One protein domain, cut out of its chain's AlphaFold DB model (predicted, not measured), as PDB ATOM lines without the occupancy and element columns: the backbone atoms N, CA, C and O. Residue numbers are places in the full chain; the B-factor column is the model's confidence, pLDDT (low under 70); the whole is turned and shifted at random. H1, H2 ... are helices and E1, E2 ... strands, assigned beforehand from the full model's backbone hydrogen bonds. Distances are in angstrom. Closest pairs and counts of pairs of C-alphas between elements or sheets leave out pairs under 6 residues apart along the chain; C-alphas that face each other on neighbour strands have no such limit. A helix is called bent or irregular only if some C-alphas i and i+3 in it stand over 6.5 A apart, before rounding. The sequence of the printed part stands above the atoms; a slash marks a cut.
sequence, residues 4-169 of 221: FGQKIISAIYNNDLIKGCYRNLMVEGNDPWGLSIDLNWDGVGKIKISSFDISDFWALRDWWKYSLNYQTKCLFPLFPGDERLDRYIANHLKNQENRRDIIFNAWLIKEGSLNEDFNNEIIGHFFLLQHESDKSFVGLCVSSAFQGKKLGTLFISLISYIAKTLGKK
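Overview. This is residues 4 to 169 of the 221 residues of the protein "N-acetyltransferase" of Spirochaetes bacterium (UniProt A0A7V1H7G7). A twisted sheet of six strands curls round helix H5 on one face, where H1 covers the edge strand E1; H2 and H4 pack on the opposite face. The small helix H3 lies off the sheet, near the edge strand E6. The printed part has 166 residues, with named elements in the order H1 E1 E2 E3 H2 H3 H4 E4 E5 E6 H5, and the class is mixed, helices and strands. The sheet runs E1 E2 E3 E4 E5 E6, antiparallel throughout. The whole is compact, with a radius of gyration of the C-alphas of 15.1 A, and spans 43 by 40 by 29 A.

Along the chain. H1, residues 4 to 14, begins with C-alpha 4 at (126.971, 96.600, 141.261). E1 is residues 22 to 28, E2 residues 36 to 41 and E3 residues 45 to 51, a meander, each strand the antiparallel neighbour of the one before. H2, residues 54 to 67, is 19.6 A long and irregular: C-alphas 55 and 58 are 7.5 A apart. H3 is residues 70 to 75, and H4, residues 85 to 97, is 18.5 A long. E4, residues 102 to 108, E5, residues 121 to 129, and E6, residues 137 to 142, make a second meander; E5, 23.4 A long, bends by 50 degrees at residue 124. H5, residues 151 to 165, is 21.1 A long and ends with C-alpha 165 at (133.533, 98.990, 144.411).

Arrangement. In the hairpin E1 and E2, N 23 and O 40 are 2.8 A apart, within hydrogen-bond range. Between the neighbour strands E3 and E4, N 48 and O 107 are within hydrogen-bond range at 2.9 A, and in the hairpin E5 and E6, N 127 and O 139 are within hydrogen-bond range at 2.9 A. H5 is on the sheet, which curls round it; the closest C-alphas of H5 and E6 are those of Gly 152 and Val 142, 6.5 A apart, and the closest of H5 and E5 are those of Phe 155 and Phe 126, 6.7 A apart. H1, on the same face, touches H5 at a steep tilt of 46 degrees, opposite ways, the closest C-alphas being those of Ala 11 and Tyr 161, 6.8 A. H2 and H4, on the opposite face, touch, with C-alphas 54 and 93 closest at 7.0 A. H3 is only just not on the sheet, with 4 pairs of C-alphas within 10 A. Every O i to N i+4 pair is within hydrogen-bond range in H1, H3, H4 and H5, and 8 of 10 are in H2.

Size, cuts and confidence. The C-alphas farthest apart, of Asn 14 and Glu 83, are 43.2 A apart. The printed part has no cut. The link from E4 to E5, residues 109 to 120, is long, and its residues 111 to 119 are under pLDDT 70; the mean of the printed part is 92.7.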
ATOM      1  N   PHE A   4     126.863  96.091 139.895       94.12
ATOM      2  CA  PHE A   4     126.971  96.600 141.261       94.12
ATOM      3  C   PHE A   4     126.121  95.796 142.257       94.12
ATOM      4  O   PHE A   4     126.655  95.286 143.242       94.12
ATOM      5  N   GLY A   5     124.825  95.603 141.985       94.88
ATOM      6  CA  GLY A   5     123.944  94.828 142.863       94.88
ATOM      7  C   GLY A   5     124.416  93.380 143.046       94.88
ATOM      8  O   GLY A   5     124.391  92.862 144.162       94.88
ATOM      9  N   GLN A   6     124.926  92.742 141.983       94.94
ATOM     10  CA  GLN A   6     125.525  91.400 142.074       94.94
ATOM     11  C   GLN A   6     126.759  91.376 142.986       94.94
ATOM     12  O   GLN A   6     126.911  90.455 143.791       94.94
ATOM     13  N   LYS A   7     127.626  92.393 142.901       95.25
ATOM     14  CA  LYS A   7     128.797  92.521 143.783       95.25
ATOM     15  C   LYS A   7     128.389  92.660 145.247       95.25
ATOM     16  O   LYS A   7     128.979  91.987 146.089       95.25
ATOM     17  N   ILE A   8     127.363  93.459 145.546       96.81
ATOM     18  CA  ILE A   8     126.830  93.606 146.910       96.81
ATOM     19  C   ILE A   8     126.233  92.290 147.420       96.81
ATOM     20  O   ILE A   8     126.523  91.878 148.542       96.81
ATOM     21  N   ILE A   9     125.461  91.587 146.590       96.25
ATOM     22  CA  ILE A   9     124.911  90.275 146.947       96.25
ATOM     23  C   ILE A   9     126.030  89.276 147.259       96.25
ATOM     24  O   ILE A   9     126.006  88.634 148.308       96.25
ATOM     25  N   SER A  10     127.025  89.172 146.376       95.06
ATOM     26  CA  SER A  10     128.177  88.287 146.561       95.06
ATOM     27  C   SER A  10     128.938  88.613 147.849       95.06
ATOM     28  O   SER A  10     129.269  87.715 148.620       95.06
ATOM     29  N   ALA A  11     129.154  89.898 148.119       94.12
ATOM     30  CA  ALA A  11     129.801  90.366 149.332       94.12
ATOM     31  C   ALA A  11     129.050  89.947 150.608       94.12
ATOM     32  O   ALA A  11     129.661  89.415 151.530       94.12
ATOM     33  N   ILE A  12     127.725  90.118 150.654       95.38
ATOM     34  CA  ILE A  12     126.920  89.718 151.820       95.38
ATOM     35  C   ILE A  12     126.917  88.188 151.992       95.38
ATOM     36  O   ILE A  12     127.087  87.706 153.112       95.38
ATOM     37  N   TYR A  13     126.788  87.418 150.903       95.06
ATOM     38  CA  TYR A  13     126.807  85.948 150.952       95.06
ATOM     39  C   TYR A  13     128.141  85.356 151.400       95.06
ATOM     40  O   TYR A  13     128.152  84.333 152.091       95.06
ATOM     41  N   ASN A  14     129.252  85.981 151.014       93.69
ATOM     42  CA  ASN A  14     130.593  85.483 151.305       93.69
ATOM     43  C   ASN A  14     131.165  86.007 152.632       93.69
ATOM     44  O   ASN A  14     132.266  85.619 153.011       93.69
ATOM     45  N   ASN A  15     130.433  86.854 153.360       94.25
ATOM     46  CA  ASN A  15     130.900  87.392 154.630       94.25
ATOM     47  C   ASN A  15     130.627  86.418 155.791       94.25
ATOM     48  O   ASN A  15     129.521  86.342 156.337       94.25
ATOM     49  N   ASP A  16     131.666  85.696 156.214       94.69
ATOM     50  CA  ASP A  16     131.584  84.677 157.270       94.69
ATOM     51  C   ASP A  16     131.146  85.222 158.642       94.69
ATOM     52  O   ASP A  16     130.634  84.472 159.477       94.69
ATOM     53  N   LEU A  17     131.300  86.525 158.903       94.12
ATOM     54  CA  LEU A  17     130.936  87.115 160.197       94.12
ATOM     55  C   LEU A  17     129.419  87.253 160.380       94.12
ATOM     56  O   LEU A  17     128.926  87.181 161.519       94.12
ATOM     57  N   ILE A  18     128.699  87.441 159.272       95.44
ATOM     58  CA  ILE A  18     127.239  87.624 159.226       95.44
ATOM     59  C   ILE A  18     126.506  86.463 158.548       95.44
ATOM     60  O   ILE A  18     125.273  86.450 158.501       95.44
ATOM     61  N   LYS A  19     127.242  85.472 158.042       94.75
ATOM     62  CA  LYS A  19     126.672  84.260 157.462       94.75
ATOM     63  C   LYS A  19     125.726  83.583 158.456       94.75
ATOM     64  O   LYS A  19     126.062  83.364 159.617       94.75
ATOM     65  N   GLY A  20     124.520  83.270 157.986       95.38
ATOM     66  CA  GLY A  20     123.459  82.671 158.800       95.38
ATOM     67  C   GLY A  20     122.653  83.657 159.653       95.38
ATOM     68  O   GLY A  20     121.638  83.255 160.212       95.38
ATOM     69  N   CYS A  21     123.036  84.938 159.715       97.31
ATOM     70  CA  CYS A  21     122.276  85.965 160.436       97.31
ATOM     71  C   CYS A  21     121.137  86.575 159.610       97.31
ATOM     72  O   CYS A  21     120.402  87.403 160.137       97.31
ATOM     73  N   TYR A  22     120.973  86.200 158.339       97.62
ATOM     74  CA  TYR A  22     119.933  86.755 157.477       97.62
ATOM     75  C   TYR A  22     119.253  85.716 156.578       97.62
ATOM     76  O   TYR A  22     119.787  84.634 156.328       97.62
ATOM     77  N   ARG A  23     118.066  86.069 156.071       97.38
ATOM     78  CA  ARG A  23     117.280  85.319 155.076       97.38
ATOM     79  C   ARG A  23     116.581  86.276 154.110       97.38
ATOM     80  O   ARG A  23     116.370  87.438 154.445       97.38
ATOM     81  N   ASN A  24     116.156  85.763 152.954       96.44
ATOM     82  CA  ASN A  24     115.376  86.501 151.949       96.44
ATOM     83  C   ASN A  24     116.050  87.813 151.508       96.44
ATOM     84  O   ASN A  24     115.406  88.856 151.485       96.44
ATOM     85  N   LEU A  25     117.355  87.757 151.217       97.38
ATOM     86  CA  LEU A  25     118.123  88.909 150.748       97.38
ATOM     87  C   LEU A  25     117.653  89.329 149.351       97.38
ATOM     88  O   LEU A  25     117.732  88.541 148.407       97.38
ATOM     89  N   MET A  26     117.242  90.584 149.224       97.19
ATOM     90  CA  MET A  26     116.967  91.257 147.960       97.19
ATOM     91  C   MET A  26     117.805  92.530 147.900       97.19
ATOM     92  O   MET A  26     117.940  93.233 148.900       97.19
ATOM     93  N   VAL A  27     118.393  92.809 146.739       97.62
ATOM     94  CA  VAL A  27     119.221  93.997 146.519       97.62
ATOM     95  C   VAL A  27     118.796  94.659 145.222       97.62
ATOM     96  O   VAL A  27     118.741  94.018 144.171       97.62
ATOM     97  N   GLU A  28     118.536  95.955 145.304       96.81
ATOM     98  CA  GLU A  28     118.136  96.812 144.197       96.81
ATOM     99  C   GLU A  28     119.061  98.030 144.119       96.81
ATOM    100  O   GLU A  28     119.690  98.414 145.103       96.81
ATOM    101  N   GLY A  29     119.149  98.636 142.936       95.94
ATOM    102  CA  GLY A  29     120.024  99.777 142.680       95.94
ATOM    103  C   GLY A  29     121.232  99.442 141.807       95.94
ATOM    104  O   GLY A  29     121.625  98.285 141.625       95.94
ATOM    105  N   ASN A  30     121.809 100.484 141.215       96.06
ATOM    106  CA  ASN A  30     122.924 100.377 140.265       96.06
ATOM    107  C   ASN A  30     124.185 101.105 140.743       96.06
ATOM    108  O   ASN A  30     125.242 100.949 140.138       96.06
ATOM    109  N   ASP A  31     124.064 101.877 141.816       96.69
ATOM    110  CA  ASP A  31     125.130 102.627 142.458       96.69
ATOM    111  C   ASP A  31     124.805 102.779 143.961       96.69
ATOM    112  O   ASP A  31     123.710 102.391 144.388       96.69
ATOM    113  N   PRO A  32     125.731 103.303 144.783       97.50
ATOM    114  CA  PRO A  32     125.513 103.434 146.222       97.50
ATOM    115  C   PRO A  32     124.357 104.363 146.619       97.50
ATOM    116  O   PRO A  32     123.731 104.127 147.647       97.50
ATOM    117  N   TRP A  33     124.057 105.393 145.827       97.19
ATOM    118  CA  TRP A  33     123.015 106.383 146.140       97.19
ATOM    119  C   TRP A  33     121.610 105.890 145.774       97.19
ATOM    120  O   TRP A  33     120.626 106.363 146.329       97.19
ATOM    121  N   GLY A  34     121.506 104.920 144.865       96.25
ATOM    122  CA  GLY A  34     120.262 104.214 144.548       96.25
ATOM    123  C   GLY A  34     120.129 102.839 145.209       96.25
ATOM    124  O   GLY A  34     119.232 102.088 144.832       96.25
ATOM    125  N   LEU A  35     121.035 102.462 146.119       97.56
ATOM    126  CA  LEU A  35     121.065 101.131 146.725       97.56
ATOM    127  C   LEU A  35     119.945 100.958 147.764       97.56
ATOM    128  O   LEU A  35     119.813 101.748 148.702       97.56
ATOM    129  N   SER A  36     119.194  99.866 147.621       97.38
ATOM    130  CA  SER A  36     118.237  99.356 148.606       97.38
ATOM    131  C   SER A  36     118.508  97.874 148.852       97.38
ATOM    132  O   SER A  36     118.740  97.112 147.915       97.38
ATOM    133  N   ILE A  37     118.477  97.458 150.114       98.12
ATOM    134  CA  ILE A  37     118.667  96.070 150.533       98.12
ATOM    135  C   ILE A  37     117.540  95.701 151.485       98.12
ATOM    136  O   ILE A  37     117.394  96.314 152.539       98.12
ATOM    137  N   ASP A  38     116.799  94.655 151.153       97.62
ATOM    138  CA  ASP A  38     115.749  94.090 151.993       97.62
ATOM    139  C   ASP A  38     116.177  92.698 152.453       97.62
ATOM    140  O   ASP A  38     116.641  91.880 151.656       97.62
ATOM    141  N   LEU A  39     116.040  92.411 153.748       97.62
ATOM    142  CA  LEU A  39     116.340  91.092 154.305       97.62
ATOM    143  C   LEU A  39     115.590  90.856 155.620       97.62
ATOM    144  O   LEU A  39     115.091  91.779 156.257       97.62
ATOM    145  N   ASN A  40     115.534  89.603 156.061       97.12
ATOM    146  CA  ASN A  40     115.117  89.249 157.418       97.12
ATOM    147  C   ASN A  40     116.358  88.947 158.246       97.12
ATOM    148  O   ASN A  40     117.106  88.042 157.884       97.12
ATOM    149  N   TRP A  41     116.566  89.680 159.332       97.81
ATOM    150  CA  TRP A  41     117.723  89.553 160.205       97.81
ATOM    151  C   TRP A  41     117.379  88.793 161.487       97.81
ATOM    152  O   TRP A  41     116.365  89.060 162.137       97.81
ATOM    153  N   ASP A  42     118.234  87.847 161.862       97.12
ATOM    154  CA  ASP A  42     118.030  86.986 163.019       97.12
ATOM    155  C   ASP A  42     118.019  87.785 164.332       97.12
ATOM    156  O   ASP A  42     118.861  88.652 164.582       97.12
ATOM    157  N   GLY A  43     117.019  87.510 165.167       95.62
ATOM    158  CA  GLY A  43     116.789  88.229 166.418       95.62
ATOM    159  C   GLY A  43     116.393  89.705 166.275       95.62
ATOM    160  O   GLY A  43     116.418  90.407 167.287       95.62
ATOM    161  N   VAL A  44     116.055  90.178 165.066       96.12
ATOM    162  CA  VAL A  44     115.591  91.557 164.805       96.12
ATOM    163  C   VAL A  44     114.289  91.575 164.000       96.12
ATOM    164  O   VAL A  44     113.336  92.221 164.420       96.12
ATOM    165  N   GLY A  45     114.216  90.848 162.882       95.31
ATOM    166  CA  GLY A  45     113.052  90.837 161.988       95.31
ATOM    167  C   GLY A  45     113.359  91.389 160.596       95.31
ATOM    168  O   GLY A  45     114.509  91.376 160.153       95.31
ATOM    169  N   LYS A  46     112.326  91.834 159.876       95.88
ATOM    170  CA  LYS A  46     112.475  92.389 158.525       95.88
ATOM    171  C   LYS A  46     113.133  93.764 158.599       95.88
ATOM    172  O   LYS A  46     112.599  94.664 159.243       95.88
ATOM    173  N   ILE A  47     114.265  93.926 157.921       96.81
ATOM    174  CA  ILE A  47     114.967  95.203 157.823       96.81
ATOM    175  C   ILE A  47     115.098  95.635 156.366       96.81
ATOM    176  O   ILE A  47     115.274  94.799 155.474       96.81
ATOM    177  N   LYS A  48     115.067  96.948 156.152       96.75
ATOM    178  CA  LYS A  48     115.437  97.585 154.892       96.75
ATOM    179  C   LYS A  48     116.589  98.544 155.129       96.75
ATOM    180  O   LYS A  48     116.516  99.396 156.003       96.75
ATOM    181  N   ILE A  49     117.650  98.413 154.352       98.25
ATOM    182  CA  ILE A  49     118.751  99.367 154.302       98.25
ATOM    183  C   ILE A  49     118.591 100.162 153.015       98.25
ATOM    184  O   ILE A  49     118.580  99.575 151.936       98.25
ATOM    185  N   SER A  50     118.481 101.479 153.115       97.31
ATOM    186  CA  SER A  50     118.334 102.360 151.957       97.31
ATOM    187  C   SER A  50     119.244 103.568 152.070       97.31
ATOM    188  O   SER A  50     119.584 104.000 153.176       97.31
ATOM    189  N   SER A  51     119.658 104.091 150.916       97.50
ATOM    190  CA  SER A  51     120.311 105.398 150.841       97.50
ATOM    191  C   SER A  51     119.455 106.450 151.549       97.50
ATOM    192  O   SER A  51     118.232 106.435 151.415       97.50
ATOM    193  N   PHE A  52     120.106 107.354 152.281       96.69
ATOM    194  CA  PHE A  52     119.439 108.462 152.954       96.69
ATOM    195  C   PHE A  52     118.766 109.392 151.937       96.69
ATOM    196  O   PHE A  52     119.390 109.799 150.955       96.69
ATOM    197  N   ASP A  53     117.503 109.720 152.193       95.44
ATOM    198  CA  ASP A  53     116.677 110.604 151.368       95.44
ATOM    199  C   ASP A  53     115.938 111.649 152.230       95.44
ATOM    200  O   ASP A  53     115.852 111.527 153.454       95.44
ATOM    201  N   ILE A  54     115.379 112.688 151.601       95.00
ATOM    202  CA  ILE A  54     114.592 113.729 152.273       95.00
ATOM    203  C   ILE A  54     113.413 113.155 153.067       95.00
ATOM    204  O   ILE A  54     113.069 113.684 154.125       95.00
ATOM    205  N   SER A  55     112.815 112.058 152.593       92.44
ATOM    206  CA  SER A  55     111.720 111.372 153.284       92.44
ATOM    207  C   SER A  55     112.126 110.813 154.657       92.44
ATOM    208  O   SER A  55     111.294 110.745 155.563       92.44
ATOM    209  N   ASP A  56     113.414 110.536 154.866       93.75
ATOM    210  CA  ASP A  56     113.956 110.015 156.122       93.75
ATOM    211  C   ASP A  56     114.233 111.121 157.158       93.75
ATOM    212  O   ASP A  56     114.519 110.817 158.318       93.75
ATOM    213  N   PHE A  57     114.192 112.404 156.770       94.62
ATOM    214  CA  PHE A  57     114.702 113.521 157.579       94.62
ATOM    215  C   PHE A  57     114.137 113.534 159.005       94.62
ATOM    216  O   PHE A  57     114.882 113.596 159.987       94.62
ATOM    217  N   TRP A  58     112.809 113.458 159.130       93.44
ATOM    218  CA  TRP A  58     112.142 113.521 160.429       93.44
ATOM    219  C   TRP A  58     112.367 112.258 161.253       93.44
ATOM    220  O   TRP A  58     112.608 112.354 162.455       93.44
ATOM    221  N   ALA A  59     112.373 111.092 160.608       93.75
ATOM    222  CA  ALA A  59     112.658 109.834 161.280       93.75
ATOM    223  C   ALA A  59     114.098 109.785 161.802       93.75
ATOM    224  O   ALA A  59     114.321 109.327 162.919       93.75
ATOM    225  N   LEU A  60     115.072 110.312 161.050       95.19
ATOM    226  CA  LEU A  60     116.466 110.389 161.489       95.19
ATOM    227  C   LEU A  60     116.629 111.360 162.663       95.19
ATOM    228  O   LEU A  60     117.349 111.062 163.619       95.19
ATOM    229  N   ARG A  61     115.924 112.498 162.628       94.75
ATOM    230  CA  ARG A  61     115.874 113.443 163.750       94.75
ATOM    231  C   ARG A  61     115.315 112.782 165.008       94.75
ATOM    232  O   ARG A  61     115.896 112.925 166.085       94.75
ATOM    233  N   ASP A  62     114.203 112.070 164.883       93.38
ATOM    234  CA  ASP A  62     113.530 111.439 166.016       93.38
ATOM    235  C   ASP A  62     114.335 110.238 166.540       93.38
ATOM    236  O   ASP A  62     114.525 110.112 167.749       93.38
ATOM    237  N   TRP A  63     114.932 109.440 165.653       94.06
ATOM    238  CA  TRP A  63     115.894 108.391 166.001       94.06
ATOM    239  C   TRP A  63     117.066 108.939 166.817       94.06
ATOM    240  O   TRP A  63     117.378 108.421 167.895       94.06
ATOM    241  N   TRP A  64     117.680 110.029 166.345       93.31
ATOM    242  CA  TRP A  64     118.776 110.675 167.056       93.31
ATOM    243  C   TRP A  64     118.340 111.154 168.439       93.31
ATOM    244  O   TRP A  64     119.071 110.994 169.415       93.31
ATOM    245  N   LYS A  65     117.144 111.735 168.562       91.25
ATOM    246  CA  LYS A  65     116.651 112.241 169.847       91.25
ATOM    247  C   LYS A  65     116.309 111.118 170.821       91.25
ATOM    248  O   LYS A  65     116.749 111.201 171.971       91.25
ATOM    249  N   TYR A  66     115.593 110.091 170.372       90.62
ATOM    250  CA  TYR A  66     114.853 109.190 171.258       90.62
ATOM    251  C   TYR A  66     115.343 107.736 171.257       90.62
ATOM    252  O   TYR A  66     115.195 107.061 172.273       90.62
ATOM    253  N   SER A  67     115.961 107.247 170.179       90.19
ATOM    254  CA  SER A  67     116.387 105.836 170.073       90.19
ATOM    255  C   SER A  67     117.812 105.587 170.589       90.19
ATOM    256  O   SER A  67     118.210 104.445 170.865       90.19
ATOM    257  N   LEU A  68     118.599 106.656 170.741       91.00
ATOM    258  CA  LEU A  68     119.967 106.610 171.252       91.00
ATOM    259  C   LEU A  68     120.033 107.067 172.708       91.00
ATOM    260  O   LEU A  68     119.541 108.140 173.059       91.00
ATOM    261  N   ASN A  69     120.709 106.283 173.550       90.00
ATOM    262  CA  ASN A  69     121.064 106.729 174.895       90.00
ATOM    263  C   ASN A  69     122.220 107.751 174.856       90.00
ATOM    264  O   ASN A  69     122.916 107.895 173.849       90.00
ATOM    265  N   TYR A  70     122.429 108.454 175.974       87.94
ATOM    266  CA  TYR A  70     123.462 109.487 176.109       87.94
ATOM    267  C   TYR A  70     124.863 108.986 175.724       87.94
ATOM    268  O   TYR A  70     125.551 109.607 174.916       87.94
ATOM    269  N   GLN A  71     125.251 107.815 176.238       88.81
ATOM    270  CA  GLN A  71     126.557 107.221 175.959       88.81
ATOM    271  C   GLN A  71     126.755 106.973 174.458       88.81
ATOM    272  O   GLN A  71     127.797 107.311 173.906       88.81
ATOM    273  N   THR A  72     125.744 106.449 173.766       88.81
ATOM    274  CA  THR A  72     125.821 106.164 172.328       88.81
ATOM    275  C   THR A  72     125.998 107.444 171.510       88.81
ATOM    276  O   THR A  72     126.812 107.462 170.589       88.81
ATOM    277  N   LYS A  73     125.314 108.538 171.876       88.94
ATOM    278  CA  LYS A  73     125.491 109.851 171.225       88.94
ATOM    279  C   LYS A  73     126.900 110.402 171.424       88.94
ATOM    280  O   LYS A  73     127.488 110.928 170.487       88.94
ATOM    281  N   CYS A  74     127.461 110.235 172.622       85.69
ATOM    282  CA  CYS A  74     128.841 110.626 172.892       85.69
ATOM    283  C   CYS A  74     129.818 109.815 172.035       85.69
ATOM    284  O   CYS A  74     130.756 110.368 171.472       85.69
ATOM    285  N   LEU A  75     129.611 108.502 171.918       87.31
ATOM    286  CA  LEU A  75     130.498 107.606 171.172       87.31
ATOM    287  C   LEU A  75     130.405 107.768 169.651       87.31
ATOM    288  O   LEU A  75     131.379 107.462 168.966       87.31
ATOM    289  N   PHE A  76     129.287 108.282 169.140       86.81
ATOM    290  CA  PHE A  76     129.050 108.545 167.724       86.81
ATOM    291  C   PHE A  76     128.834 110.051 167.487       86.81
ATOM    292  O   PHE A  76     127.692 110.488 167.363       86.81
ATOM    293  N   PRO A  77     129.906 110.864 167.435       79.31
ATOM    294  CA  PRO A  77     129.837 112.327 167.470       79.31
ATOM    295  C   PRO A  77     129.424 112.953 166.123       79.31
ATOM    296  O   PRO A  77     130.112 113.824 165.594       79.31
ATOM    297  N   LEU A  78     128.309 112.509 165.541       84.94
ATOM    298  CA  LEU A  78     127.842 112.985 164.238       84.94
ATOM    299  C   LEU A  78     127.030 114.280 164.346       84.94
ATOM    300  O   LEU A  78     127.326 115.266 163.668       84.94
ATOM    301  N   PHE A  79     125.993 114.274 165.183       88.50
ATOM    302  CA  PHE A  79     125.045 115.377 165.283       88.50
ATOM    303  C   PHE A  79     125.103 116.056 166.659       88.50
ATOM    304  O   PHE A  79     125.474 115.428 167.653       88.50
ATOM    305  N   PRO A  80     124.756 117.351 166.748       86.62
ATOM    306  CA  PRO A  80     124.626 118.026 168.031       86.62
ATOM    307  C   PRO A  80     123.365 117.561 168.781       86.62
ATOM    308  O   PRO A  80     122.420 117.028 168.194       86.62
ATOM    309  N   GLY A  81     123.345 117.769 170.099       83.50
ATOM    310  CA  GLY A  81     122.181 117.512 170.958       83.50
ATOM    311  C   GLY A  81     121.219 118.700 171.085       83.50
ATOM    312  O   GLY A  81     120.262 118.620 171.850       83.50
ATOM    313  N   ASP A  82     121.479 119.793 170.367       87.44
ATOM    314  CA  ASP A  82     120.851 121.106 170.547       87.44
ATOM    315  C   ASP A  82     119.998 121.545 169.336       87.44
ATOM    316  O   ASP A  82     119.710 120.758 168.427       87.44
ATOM    317  N   GLU A  83     119.572 122.813 169.311       88.62
ATOM    318  CA  GLU A  83     118.738 123.397 168.252       88.62
ATOM    319  C   GLU A  83     119.364 123.358 166.846       88.62
ATOM    320  O   GLU A  83     118.671 123.582 165.852       88.62
ATOM    321  N   ARG A  84     120.660 123.045 166.728       92.94
ATOM    322  CA  ARG A  84     121.365 122.944 165.443       92.94
ATOM    323  C   ARG A  84     121.195 121.579 164.777       92.94
ATOM    324  O   ARG A  84     121.629 121.436 163.634       92.94
ATOM    325  N   LEU A  85     120.576 120.598 165.441       93.69
ATOM    326  CA  LEU A  85     120.402 119.233 164.925       93.69
ATOM    327  C   LEU A  85     119.840 119.208 163.499       93.69
ATOM    328  O   LEU A  85     120.449 118.618 162.609       93.69
ATOM    329  N   ASP A  86     118.731 119.907 163.263       95.81
ATOM    330  CA  ASP A  86     118.042 119.903 161.969       95.81
ATOM    331  C   ASP A  86     118.946 120.447 160.849       95.81
ATOM    332  O   ASP A  86     118.968 119.922 159.736       95.81
ATOM    333  N   ARG A  87     119.782 121.451 161.156       95.50
ATOM    334  CA  ARG A  87     120.771 121.990 160.211       95.50
ATOM    335  C   ARG A  87     121.861 120.970 159.881       95.50
ATOM    336  O   ARG A  87     122.300 120.907 158.734       95.50
ATOM    337  N   TYR A  88     122.322 120.200 160.864       95.25
ATOM    338  CA  TYR A  88     123.327 119.160 160.635       95.25
ATOM    339  C   TYR A  88     122.769 118.016 159.784       95.25
ATOM    340  O   TYR A  88     123.437 117.605 158.836       95.25
ATOM    341  N   ILE A  89     121.534 117.575 160.048       96.75
ATOM    342  CA  ILE A  89     120.851 116.572 159.218       96.75
ATOM    343  C   ILE A  89     120.662 117.102 157.788       96.75
ATOM    344  O   ILE A  89     120.973 116.399 156.829       96.75
ATOM    345  N   ALA A  90     120.244 118.363 157.624       97.19
ATOM    346  CA  ALA A  90     120.080 118.977 156.304       97.19
ATOM    347  C   ALA A  90     121.403 119.058 155.523       97.19
ATOM    348  O   ALA A  90     121.433 118.792 154.323       97.19
ATOM    349  N   ASN A  91     122.513 119.388 156.190       96.25
ATOM    350  CA  ASN A  91     123.836 119.371 155.562       96.25
ATOM    351  C   ASN A  91     124.257 117.952 155.155       96.25
ATOM    352  O   ASN A  91     124.854 117.775 154.095       96.25
ATOM    353  N   HIS A  92     123.939 116.955 155.983       95.25
ATOM    354  CA  HIS A  92     124.223 115.553 155.702       95.25
ATOM    355  C   HIS A  92     123.457 115.068 154.461       95.25
ATOM    356  O   HIS A  92     124.054 114.497 153.552       95.25
ATOM    357  N   LEU A  93     122.168 115.416 154.361       96.88
ATOM    358  CA  LEU A  93     121.344 115.147 153.180       96.88
ATOM    359  C   LEU A  93     121.900 115.858 151.945       96.88
ATOM    360  O   LEU A  93     122.098 115.243 150.905       96.88
ATOM    361  N   LYS A  94     122.242 117.142 152.071       97.44
ATOM    362  CA  LYS A  94     122.822 117.904 150.963       97.44
ATOM    363  C   LYS A  94     124.115 117.269 150.445       97.44
ATOM    364  O   LYS A  94     124.358 117.276 149.240       97.44
ATOM    365  N   ASN A  95     124.972 116.740 151.317       96.62
ATOM    366  CA  ASN A  95     126.176 116.034 150.879       96.62
ATOM    367  C   ASN A  95     125.848 114.714 150.163       96.62
ATOM    368  O   ASN A  95     126.505 114.417 149.164       96.62
ATOM    369  N   GLN A  96     124.834 113.975 150.628       96.44
ATOM    370  CA  GLN A  96     124.314 112.775 149.960       96.44
ATOM    371  C   GLN A  96     123.818 113.097 148.543       96.44
ATOM    372  O   GLN A  96     124.239 112.463 147.578       96.44
ATOM    373  N   GLU A  97     122.973 114.121 148.400       96.25
ATOM    374  CA  GLU A  97     122.399 114.551 147.116       96.25
ATOM    375  C   GLU A  97     123.478 115.021 146.134       96.25
ATOM    376  O   GLU A  97     123.418 114.732 144.938       96.25
ATOM    377  N   ASN A  98     124.511 115.697 146.645       96.75
ATOM    378  CA  ASN A  98     125.678 116.110 145.862       96.75
ATOM    379  C   ASN A  98     126.697 114.984 145.649       96.75
ATOM    380  O   ASN A  98     127.783 115.253 145.137       96.75
ATOM    381  N   ARG A  99     126.378 113.751 146.062       96.31
ATOM    382  CA  ARG A  99     127.233 112.568 145.940       96.31
ATOM    383  C   ARG A  99     128.613 112.718 146.583       96.31
ATOM    384  O   ARG A  99     129.550 112.058 146.172       96.31
ATOM    385  N   ARG A 100     128.756 113.578 147.596       96.00
ATOM    386  CA  ARG A 100     130.018 113.760 148.343       96.00
ATOM    387  C   ARG A 100     130.195 112.727 149.445       96.00
ATOM    388  O   ARG A 100     131.316 112.313 149.744       96.00
ATOM    389  N   ASP A 101     129.072 112.343 150.033       97.56
ATOM    390  CA  ASP A 101     128.979 111.333 151.070       97.56
ATOM    391  C   ASP A 101     128.093 110.185 150.558       97.56
ATOM    392  O   ASP A 101     127.335 110.342 149.595       97.56
ATOM    393  N   ILE A 102     128.234 109.016 151.181       98.19
ATOM    394  CA  ILE A 102     127.372 107.854 150.956       98.19
ATOM    395  C   ILE A 102     126.793 107.457 152.302       98.19
ATOM    396  O   ILE A 102     127.523 107.009 153.181       98.19
ATOM    397  N   ILE A 103     125.494 107.635 152.460       98.38
ATOM    398  CA  ILE A 103     124.811 107.578 153.744       98.38
ATOM    399  C   ILE A 103     123.627 106.632 153.624       98.38
ATOM    400  O   ILE A 103     122.884 106.673 152.644       98.38
ATOM    401  N   PHE A 104     123.443 105.800 154.642       98.62
ATOM    402  CA  PHE A 104     122.380 104.815 154.709       98.62
ATOM    403  C   PHE A 104     121.655 104.864 156.047       98.62
ATOM    404  O   PHE A 104     122.257 105.073 157.105       98.62
ATOM    405  N   ASN A 105     120.366 104.554 155.983       98.19
ATOM    406  CA  ASN A 105     119.547 104.221 157.134       98.19
ATOM    407  C   ASN A 105     119.172 102.741 157.072       98.19
ATOM    408  O   ASN A 105     118.833 102.215 156.013       98.19
ATOM    409  N   ALA A 106     119.227 102.071 158.219       98.19
ATOM    410  CA  ALA A 106     118.653 100.750 158.412       98.19
ATOM    411  C   ALA A 106     117.322 100.904 159.145       98.19
ATOM    412  O   ALA A 106     117.285 101.375 160.280       98.19
ATOM    413  N   TRP A 107     116.249 100.484 158.497       96.88
ATOM    414  CA  TRP A 107     114.873 100.549 158.953       96.88
ATOM    415  C   TRP A 107     114.404  99.181 159.432       96.88
ATOM    416  O   TRP A 107     114.612  98.184 158.740       96.88
ATOM    417  N   LEU A 108     113.740  99.129 160.583       95.19
ATOM    418  CA  LEU A 108     112.931  97.985 160.992       95.19
ATOM    419  C   LEU A 108     111.525  98.136 160.412       95.19
ATOM    420  O   LEU A 108     110.870  99.153 160.643       95.19
ATOM    421  N   ILE A 109     111.065  97.107 159.699       92.56
ATOM    422  CA  ILE A 109     109.758  97.095 159.039       92.56
ATOM    423  C   ILE A 109     108.742  96.371 159.924       92.56
ATOM    424  O   ILE A 109     108.803  95.144 160.056       92.56
ATOM    425  N   LYS A 110     107.829  97.124 160.550       82.75
ATOM    426  CA  LYS A 110     106.814  96.600 161.478       82.75
ATOM    427  C   LYS A 110     105.463  96.496 160.773       82.75
ATOM    428  O   LYS A 110     104.691  97.437 160.831       82.75
ATOM    429  N   GLU A 111     105.214  95.333 160.160       67.19
ATOM    430  CA  GLU A 111     104.023  95.022 159.342       67.19
ATOM    431  C   GLU A 111     103.903  95.925 158.080       67.19
ATOM    432  O   GLU A 111     104.276  97.087 158.084       67.19
ATOM    433  N   GLY A 112     103.506  95.372 156.924       61.97
ATOM    434  CA  GLY A 112     103.367  96.157 155.676       61.97
ATOM    435  C   GLY A 112     104.667  96.619 154.975       61.97
ATOM    436  O   GLY A 112     105.739  96.006 155.101       61.97
ATOM    437  N   SER A 113     104.541  97.652 154.126       57.88
ATOM    438  CA  SER A 113     105.643  98.318 153.405       57.88
ATOM    439  C   SER A 113     106.086  99.623 154.092       57.88
ATOM    440  O   SER A 113     105.359 100.180 154.908       57.88
ATOM    441  N   LEU A 114     107.282 100.140 153.762       57.53
ATOM    442  CA  LEU A 114     107.848 101.358 154.383       57.53
ATOM    443  C   LEU A 114     106.909 102.574 154.361       57.53
ATOM    444  O   LEU A 114     106.986 103.418 155.247       57.53
ATOM    445  N   ASN A 115     106.038 102.638 153.355       53.72
ATOM    446  CA  ASN A 115     105.185 103.786 153.070       53.72
ATOM    447  C   ASN A 115     103.799 103.697 153.726       53.72
ATOM    448  O   ASN A 115     103.019 104.636 153.596       53.72
ATOM    449  N   GLU A 116     103.466 102.573 154.365       50.62
ATOM    450  CA  GLU A 116     102.104 102.309 154.842       50.62
ATOM    451  C   GLU A 116     101.928 102.557 156.343       50.62
ATOM    452  O   GLU A 116     100.810 102.839 156.759       50.62
ATOM    453  N   ASP A 117     103.007 102.571 157.136       51.19
ATOM    454  CA  ASP A 117     102.911 102.711 158.590       51.19
ATOM    455  C   ASP A 117     103.956 103.662 159.193       51.19
ATOM    456  O   ASP A 117     105.166 103.483 159.046       51.19
ATOM    457  N   PHE A 118     103.478 104.600 160.019       55.84
ATOM    458  CA  PHE A 118     104.287 105.402 160.955       55.84
ATOM    459  C   PHE A 118     105.004 104.549 162.029       55.84
ATOM    460  O   PHE A 118     105.666 105.092 162.911       55.84
ATOM    461  N   ASN A 119     104.856 103.219 161.985       66.31
ATOM    462  CA  ASN A 119     105.441 102.274 162.936       66.31
ATOM    463  C   ASN A 119     106.866 101.838 162.565       66.31
ATOM    464  O   ASN A 119     107.560 101.257 163.409       66.31
ATOM    465  N   ASN A 120     107.305 102.091 161.329       81.81
ATOM    466  CA  ASN A 120     108.673 101.800 160.914       81.81
ATOM    467  C   ASN A 120     109.643 102.733 161.642       81.81
ATOM    468  O   ASN A 120     109.391 103.928 161.780       81.81
ATOM    469  N   GLU A 121     110.764 102.190 162.108       91.44
ATOM    470  CA  GLU A 121     111.760 102.973 162.837       91.44
ATOM    471  C   GLU A 121     113.155 102.750 162.271       91.44
ATOM    472  O   GLU A 121     113.521 101.636 161.883       91.44
ATOM    473  N   ILE A 122     113.959 103.810 162.261       95.88
ATOM    474  CA  ILE A 122     115.389 103.679 162.016       95.88
ATOM    475  C   ILE A 122     115.998 102.937 163.212       95.88
ATOM    476  O   ILE A 122     115.838 103.318 164.371       95.88
ATOM    477  N   ILE A 123     116.708 101.854 162.929       96.88
ATOM    478  CA  ILE A 123     117.445 101.048 163.909       96.88
ATOM    479  C   ILE A 123     118.958 101.192 163.762       96.88
ATOM    480  O   ILE A 123     119.719 100.695 164.596       96.88
ATOM    481  N   GLY A 124     119.411 101.880 162.718       97.62
ATOM    482  CA  GLY A 124     120.810 102.207 162.536       97.62
ATOM    483  C   GLY A 124     121.038 103.225 161.433       97.62
ATOM    484  O   GLY A 124     120.234 103.365 160.516       97.62
ATOM    485  N   HIS A 125     122.164 103.910 161.533       98.25
ATOM    486  CA  HIS A 125     122.596 104.933 160.594       98.25
ATOM    487  C   HIS A 125     124.098 104.783 160.379       98.25
ATOM    488  O   HIS A 125     124.844 104.614 161.350       98.25
ATOM    489  N   PHE A 126     124.549 104.793 159.130       98.38
ATOM    490  CA  PHE A 126     125.960 104.606 158.803       98.38
ATOM    491  C   PHE A 126     126.326 105.275 157.485       98.38
ATOM    492  O   PHE A 126     125.474 105.490 156.623       98.38
ATOM    493  N   PHE A 127     127.601 105.615 157.335       98.06
ATOM    494  CA  PHE A 127     128.043 106.452 156.232       98.06
ATOM    495  C   PHE A 127     129.510 106.236 155.852       98.06
ATOM    496  O   PHE A 127     130.314 105.730 156.637       98.06
ATOM    497  N   LEU A 128     129.850 106.711 154.657       97.81
ATOM    498  CA  LEU A 128     131.190 107.001 154.167       97.81
ATOM    499  C   LEU A 128     131.253 108.490 153.812       97.81
ATOM    500  O   LEU A 128     130.628 108.919 152.840       97.81
ATOM    501  N   LEU A 129     132.000 109.272 154.585       96.06
ATOM    502  CA  LEU A 129     132.200 110.696 154.326       96.06
ATOM    503  C   LEU A 129     133.376 110.920 153.385       96.06
ATOM    504  O   LEU A 129     134.386 110.208 153.455       96.06
ATOM    505  N   GLN A 130     133.266 111.975 152.575       91.75
ATOM    506  CA  GLN A 130     134.336 112.450 151.698       91.75
ATOM    507  C   GLN A 130     134.851 111.323 150.797       91.75
ATOM    508  O   GLN A 130     136.050 111.035 150.728       91.75
ATOM    509  N   HIS A 131     133.936 110.647 150.105       88.88
ATOM    510  CA  HIS A 131     134.288 109.482 149.298       88.88
ATOM    511  C   HIS A 131     135.136 109.835 148.058       88.88
ATOM    512  O   HIS A 131     135.601 108.940 147.369       88.88
ATOM    513  N   GLU A 132     135.387 111.109 147.757       87.62
ATOM    514  CA  GLU A 132     136.331 111.528 146.706       87.62
ATOM    515  C   GLU A 132     137.753 111.760 147.253       87.62
ATOM    516  O   GLU A 132     138.715 111.725 146.494       87.62
ATOM    517  N   SER A 133     137.910 111.915 148.574       89.75
ATOM    518  CA  SER A 133     139.200 112.094 149.262       89.75
ATOM    519  C   SER A 133     140.000 110.790 149.328       89.75
ATOM    520  O   SER A 133     139.422 109.709 149.444       89.75
ATOM    521  N   ASP A 134     141.332 110.871 149.345       86.50
ATOM    522  CA  ASP A 134     142.199 109.717 149.641       86.50
ATOM    523  C   ASP A 134     141.929 109.129 151.036       86.50
ATOM    524  O   ASP A 134     142.076 107.925 151.259       86.50
ATOM    525  N   LYS A 135     141.486 109.981 151.968       92.25
ATOM    526  CA  LYS A 135     141.126 109.630 153.341       92.25
ATOM    527  C   LYS A 135     139.610 109.743 153.513       92.25
ATOM    528  O   LYS A 135     139.101 110.810 153.849       92.25
ATOM    529  N   SER A 136     138.892 108.651 153.249       95.81
ATOM    530  CA  SER A 136     137.442 108.569 153.471       95.81
ATOM    531  C   SER A 136     137.135 107.975 154.845       95.81
ATOM    532  O   SER A 136     137.723 106.960 155.234       95.81
ATOM    533  N   PHE A 137     136.207 108.606 155.563       96.44
ATOM    534  CA  PHE A 137     135.880 108.252 156.942       96.44
ATOM    535  C   PHE A 137     134.571 107.485 157.024       96.44
ATOM    536  O   PHE A 137     133.578 107.880 156.416       96.44
ATOM    537  N   VAL A 138     134.557 106.422 157.813       97.12
ATOM    538  CA  VAL A 138     133.362 105.631 158.078       97.12
ATOM    539  C   VAL A 138     132.883 105.854 159.498       97.12
ATOM    540  O   VAL A 138     133.670 105.910 160.441       97.12
ATOM    541  N   GLY A 139     131.567 105.937 159.645       96.56
ATOM    542  CA  GLY A 139     130.900 105.929 160.933       96.56
ATOM    543  C   GLY A 139     129.629 105.100 160.866       96.56
ATOM    544  O   GLY A 139     128.996 104.982 159.818       96.56
ATOM    545  N   LEU A 140     129.263 104.511 161.999       97.38
ATOM    546  CA  LEU A 140     128.003 103.808 162.164       97.38
ATOM    547  C   LEU A 140     127.490 103.959 163.588       97.38
ATOM    548  O   LEU A 140     128.262 104.090 164.539       97.38
ATOM    549  N   CYS A 141     126.182 103.839 163.727       96.94
ATOM    550  CA  CYS A 141     125.515 103.730 165.003       96.94
ATOM    551  C   CYS A 141     124.320 102.787 164.876       96.94
ATOM    552  O   CYS A 141     123.599 102.798 163.878       96.94
ATOM    553  N   VAL A 142     124.129 101.958 165.899       96.50
ATOM    554  CA  VAL A 142     122.992 101.044 166.030       96.50
ATOM    555  C   VAL A 142     122.178 101.501 167.232       96.50
ATOM    556  O   VAL A 142     122.745 101.716 168.310       96.50
ATOM    557  N   SER A 143     120.862 101.610 167.055       94.44
ATOM    558  CA  SER A 143     119.908 101.892 168.131       94.44
ATOM    559  C   SER A 143     120.158 100.998 169.338       94.44
ATOM    560  O   SER A 143     120.381  99.797 169.187       94.44
ATOM    561  N   SER A 144     120.069 101.568 170.542       91.56
ATOM    562  CA  SER A 144     120.452 100.889 171.792       91.56
ATOM    563  C   SER A 144     119.760  99.528 171.967       91.56
ATOM    564  O   SER A 144     120.390  98.560 172.382       91.56
ATOM    565  N   ALA A 145     118.485  99.426 171.572       92.62
ATOM    566  CA  ALA A 145     117.685  98.200 171.654       92.62
ATOM    567  C   ALA A 145     118.127  97.073 170.694       92.62
ATOM    568  O   ALA A 145     117.763  95.916 170.896       92.62
ATOM    569  N   PHE A 146     118.919  97.391 169.667       95.06
ATOM    570  CA  PHE A 146     119.324  96.467 168.600       95.06
ATOM    571  C   PHE A 146     120.835  96.172 168.600       95.06
ATOM    572  O   PHE A 146     121.355  95.482 167.716       95.06
ATOM    573  N   GLN A 147     121.563  96.666 169.603       94.25
ATOM    574  CA  GLN A 147     122.976  96.349 169.799       94.25
ATOM    575  C   GLN A 147     123.172  94.875 170.196       94.25
ATOM    576  O   GLN A 147     122.258  94.187 170.647       94.25
ATOM    577  N   GLY A 148     124.375  94.341 169.961       94.81
ATOM    578  CA  GLY A 148     124.680  92.926 170.216       94.81
ATOM    579  C   GLY A 148     124.061  91.938 169.214       94.81
ATOM    580  O   GLY A 148     124.270  90.736 169.337       94.81
ATOM    581  N   LYS A 149     123.351  92.419 168.184       96.56
ATOM    582  CA  LYS A 149     122.728  91.598 167.126       96.56
ATOM    583  C   LYS A 149     123.549  91.517 165.836       96.56
ATOM    584  O   LYS A 149     123.003  91.218 164.785       96.56
ATOM    585  N   LYS A 150     124.851  91.827 165.882       96.88
ATOM    586  CA  LYS A 150     125.765  91.883 164.716       96.88
ATOM    587  C   LYS A 150     125.388  92.878 163.597       96.88
ATOM    588  O   LYS A 150     126.056  92.894 162.569       96.88
ATOM    589  N   LEU A 151     124.409  93.765 163.799       97.75
ATOM    590  CA  LEU A 151     124.065  94.811 162.820       97.75
ATOM    591  C   LEU A 151     125.243  95.752 162.525       97.75
ATOM    592  O   LEU A 151     125.493  96.077 161.373       97.75
ATOM    593  N   GLY A 152     126.037  96.109 163.542       97.69
ATOM    594  CA  GLY A 152     127.253  96.902 163.330       97.69
ATOM    595  C   GLY A 152     128.242  96.221 162.377       97.69
ATOM    596  O   GLY A 152     128.800  96.884 161.513       97.69
ATOM    597  N   THR A 153     128.390  94.892 162.470       97.69
ATOM    598  CA  THR A 153     129.202  94.086 161.540       97.69
ATOM    599  C   THR A 153     128.629  94.092 160.124       97.69
ATOM    600  O   THR A 153     129.398  94.185 159.170       97.69
ATOM    601  N   LEU A 154     127.304  94.030 159.967       97.94
ATOM    602  CA  LEU A 154     126.661  94.166 158.657       97.94
ATOM    603  C   LEU A 154     126.966  95.535 158.033       97.94
ATOM    604  O   LEU A 154     127.433  95.589 156.899       97.94
ATOM    605  N   PHE A 155     126.746  96.624 158.773       98.44
ATOM    606  CA  PHE A 155     126.862  97.992 158.253       98.44
ATOM    607  C   PHE A 155     128.287  98.336 157.823       98.44
ATOM    608  O   PHE A 155     128.505  98.806 156.707       98.44
ATOM    609  N   ILE A 156     129.272  98.038 158.673       97.94
ATOM    610  CA  ILE A 156     130.682  98.282 158.357       97.94
ATOM    611  C   ILE A 156     131.179  97.397 157.209       97.94
ATOM    612  O   ILE A 156     131.973  97.849 156.386       97.94
ATOM    613  N   SER A 157     130.696  96.154 157.108       97.12
ATOM    614  CA  SER A 157     131.069  95.279 155.997       97.12
ATOM    615  C   SER A 157     130.499  95.826 154.696       97.12
ATOM    616  O   SER A 157     131.237  96.015 153.732       97.12
ATOM    617  N   LEU A 158     129.208  96.170 154.692       97.75
ATOM    618  CA  LEU A 158     128.526  96.738 153.536       97.75
ATOM    619  C   LEU A 158     129.219  98.010 153.032       97.75
ATOM    620  O   LEU A 158     129.555  98.085 151.852       97.75
ATOM    621  N   ILE A 159     129.491  98.977 153.913       97.75
ATOM    622  CA  ILE A 159     130.141 100.229 153.503       97.75
ATOM    623  C   ILE A 159     131.588 100.001 153.030       97.75
ATOM    624  O   ILE A 159     132.038 100.676 152.106       97.75
ATOM    625  N   SER A 160     132.287  98.998 153.576       97.31
ATOM    626  CA  SER A 160     133.625  98.598 153.120       97.31
ATOM    627  C   SER A 160     133.606  98.004 151.714       97.31
ATOM    628  O   SER A 160     134.421  98.387 150.869       97.31
ATOM    629  N   TYR A 161     132.643  97.130 151.413       96.50
ATOM    630  CA  TYR A 161     132.470  96.611 150.056       96.50
ATOM    631  C   TYR A 161     132.067  97.712 149.077       96.50
ATOM    632  O   TYR A 161     132.639  97.784 147.991       96.50
ATOM    633  N   ILE A 162     131.154  98.608 149.465       96.75
ATOM    634  CA  ILE A 162     130.776  99.773 148.654       96.75
ATOM    635  C   ILE A 162     132.011 100.622 148.340       96.75
ATOM    636  O   ILE A 162     132.296 100.867 147.168       96.75
ATOM    637  N   ALA A 163     132.802 100.994 149.345       96.56
ATOM    638  CA  ALA A 163     134.034 101.750 149.145       96.56
ATOM    639  C   ALA A 163     134.999 101.038 148.180       96.56
ATOM    640  O   ALA A 163     135.540 101.662 147.265       96.56
ATOM    641  N   LYS A 164     135.152  99.715 148.316       94.94
ATOM    642  CA  LYS A 164     135.966  98.894 147.409       94.94
ATOM    643  C   LYS A 164     135.442  98.925 145.971       94.94
ATOM    644  O   LYS A 164     136.237  99.059 145.043       94.94
ATOM    645  N   THR A 165     134.122  98.867 145.761       94.00
ATOM    646  CA  THR A 165     133.533  98.990 144.411       94.00
ATOM    647  C   THR A 165     133.764 100.360 143.772       94.00
ATOM    648  O   THR A 165     133.797 100.457 142.548       94.00
ATOM    649  N   LEU A 166     133.991 101.392 144.587       93.56
ATOM    650  CA  LEU A 166     134.347 102.747 144.155       93.56
ATOM    651  C   LEU A 166     135.862 102.939 143.982       93.56
ATOM    652  O   LEU A 166     136.328 104.063 143.806       93.56
ATOM    653  N   GLY A 167     136.650 101.862 144.059       93.88
ATOM    654  CA  GLY A 167     138.099 101.904 143.879       93.88
ATOM    655  C   GLY A 167     138.870 102.434 145.089       93.88
ATOM    656  O   GLY A 167     140.058 102.743 144.964       93.88
ATOM    657  N   LYS A 168     138.240 102.536 146.268       95.62
ATOM    658  CA  LYS A 168     138.968 102.889 147.489       95.62
ATOM    659  C   LYS A 168     139.936 101.792 147.879       95.62
ATOM    660  O   LYS A 168     139.623 100.605 147.833       95.62
ATOM    661  N   LYS A 169     141.114 102.229 148.314       95.75
ATOM    662  CA  LYS A 169     142.164 101.354 148.841       95.75
ATOM    663  C   LYS A 169     142.102 101.243 150.353       95.75
ATOM    664  O   LYS A 169     142.528 100.235 150.897       95.75
TER     665      LYS A 169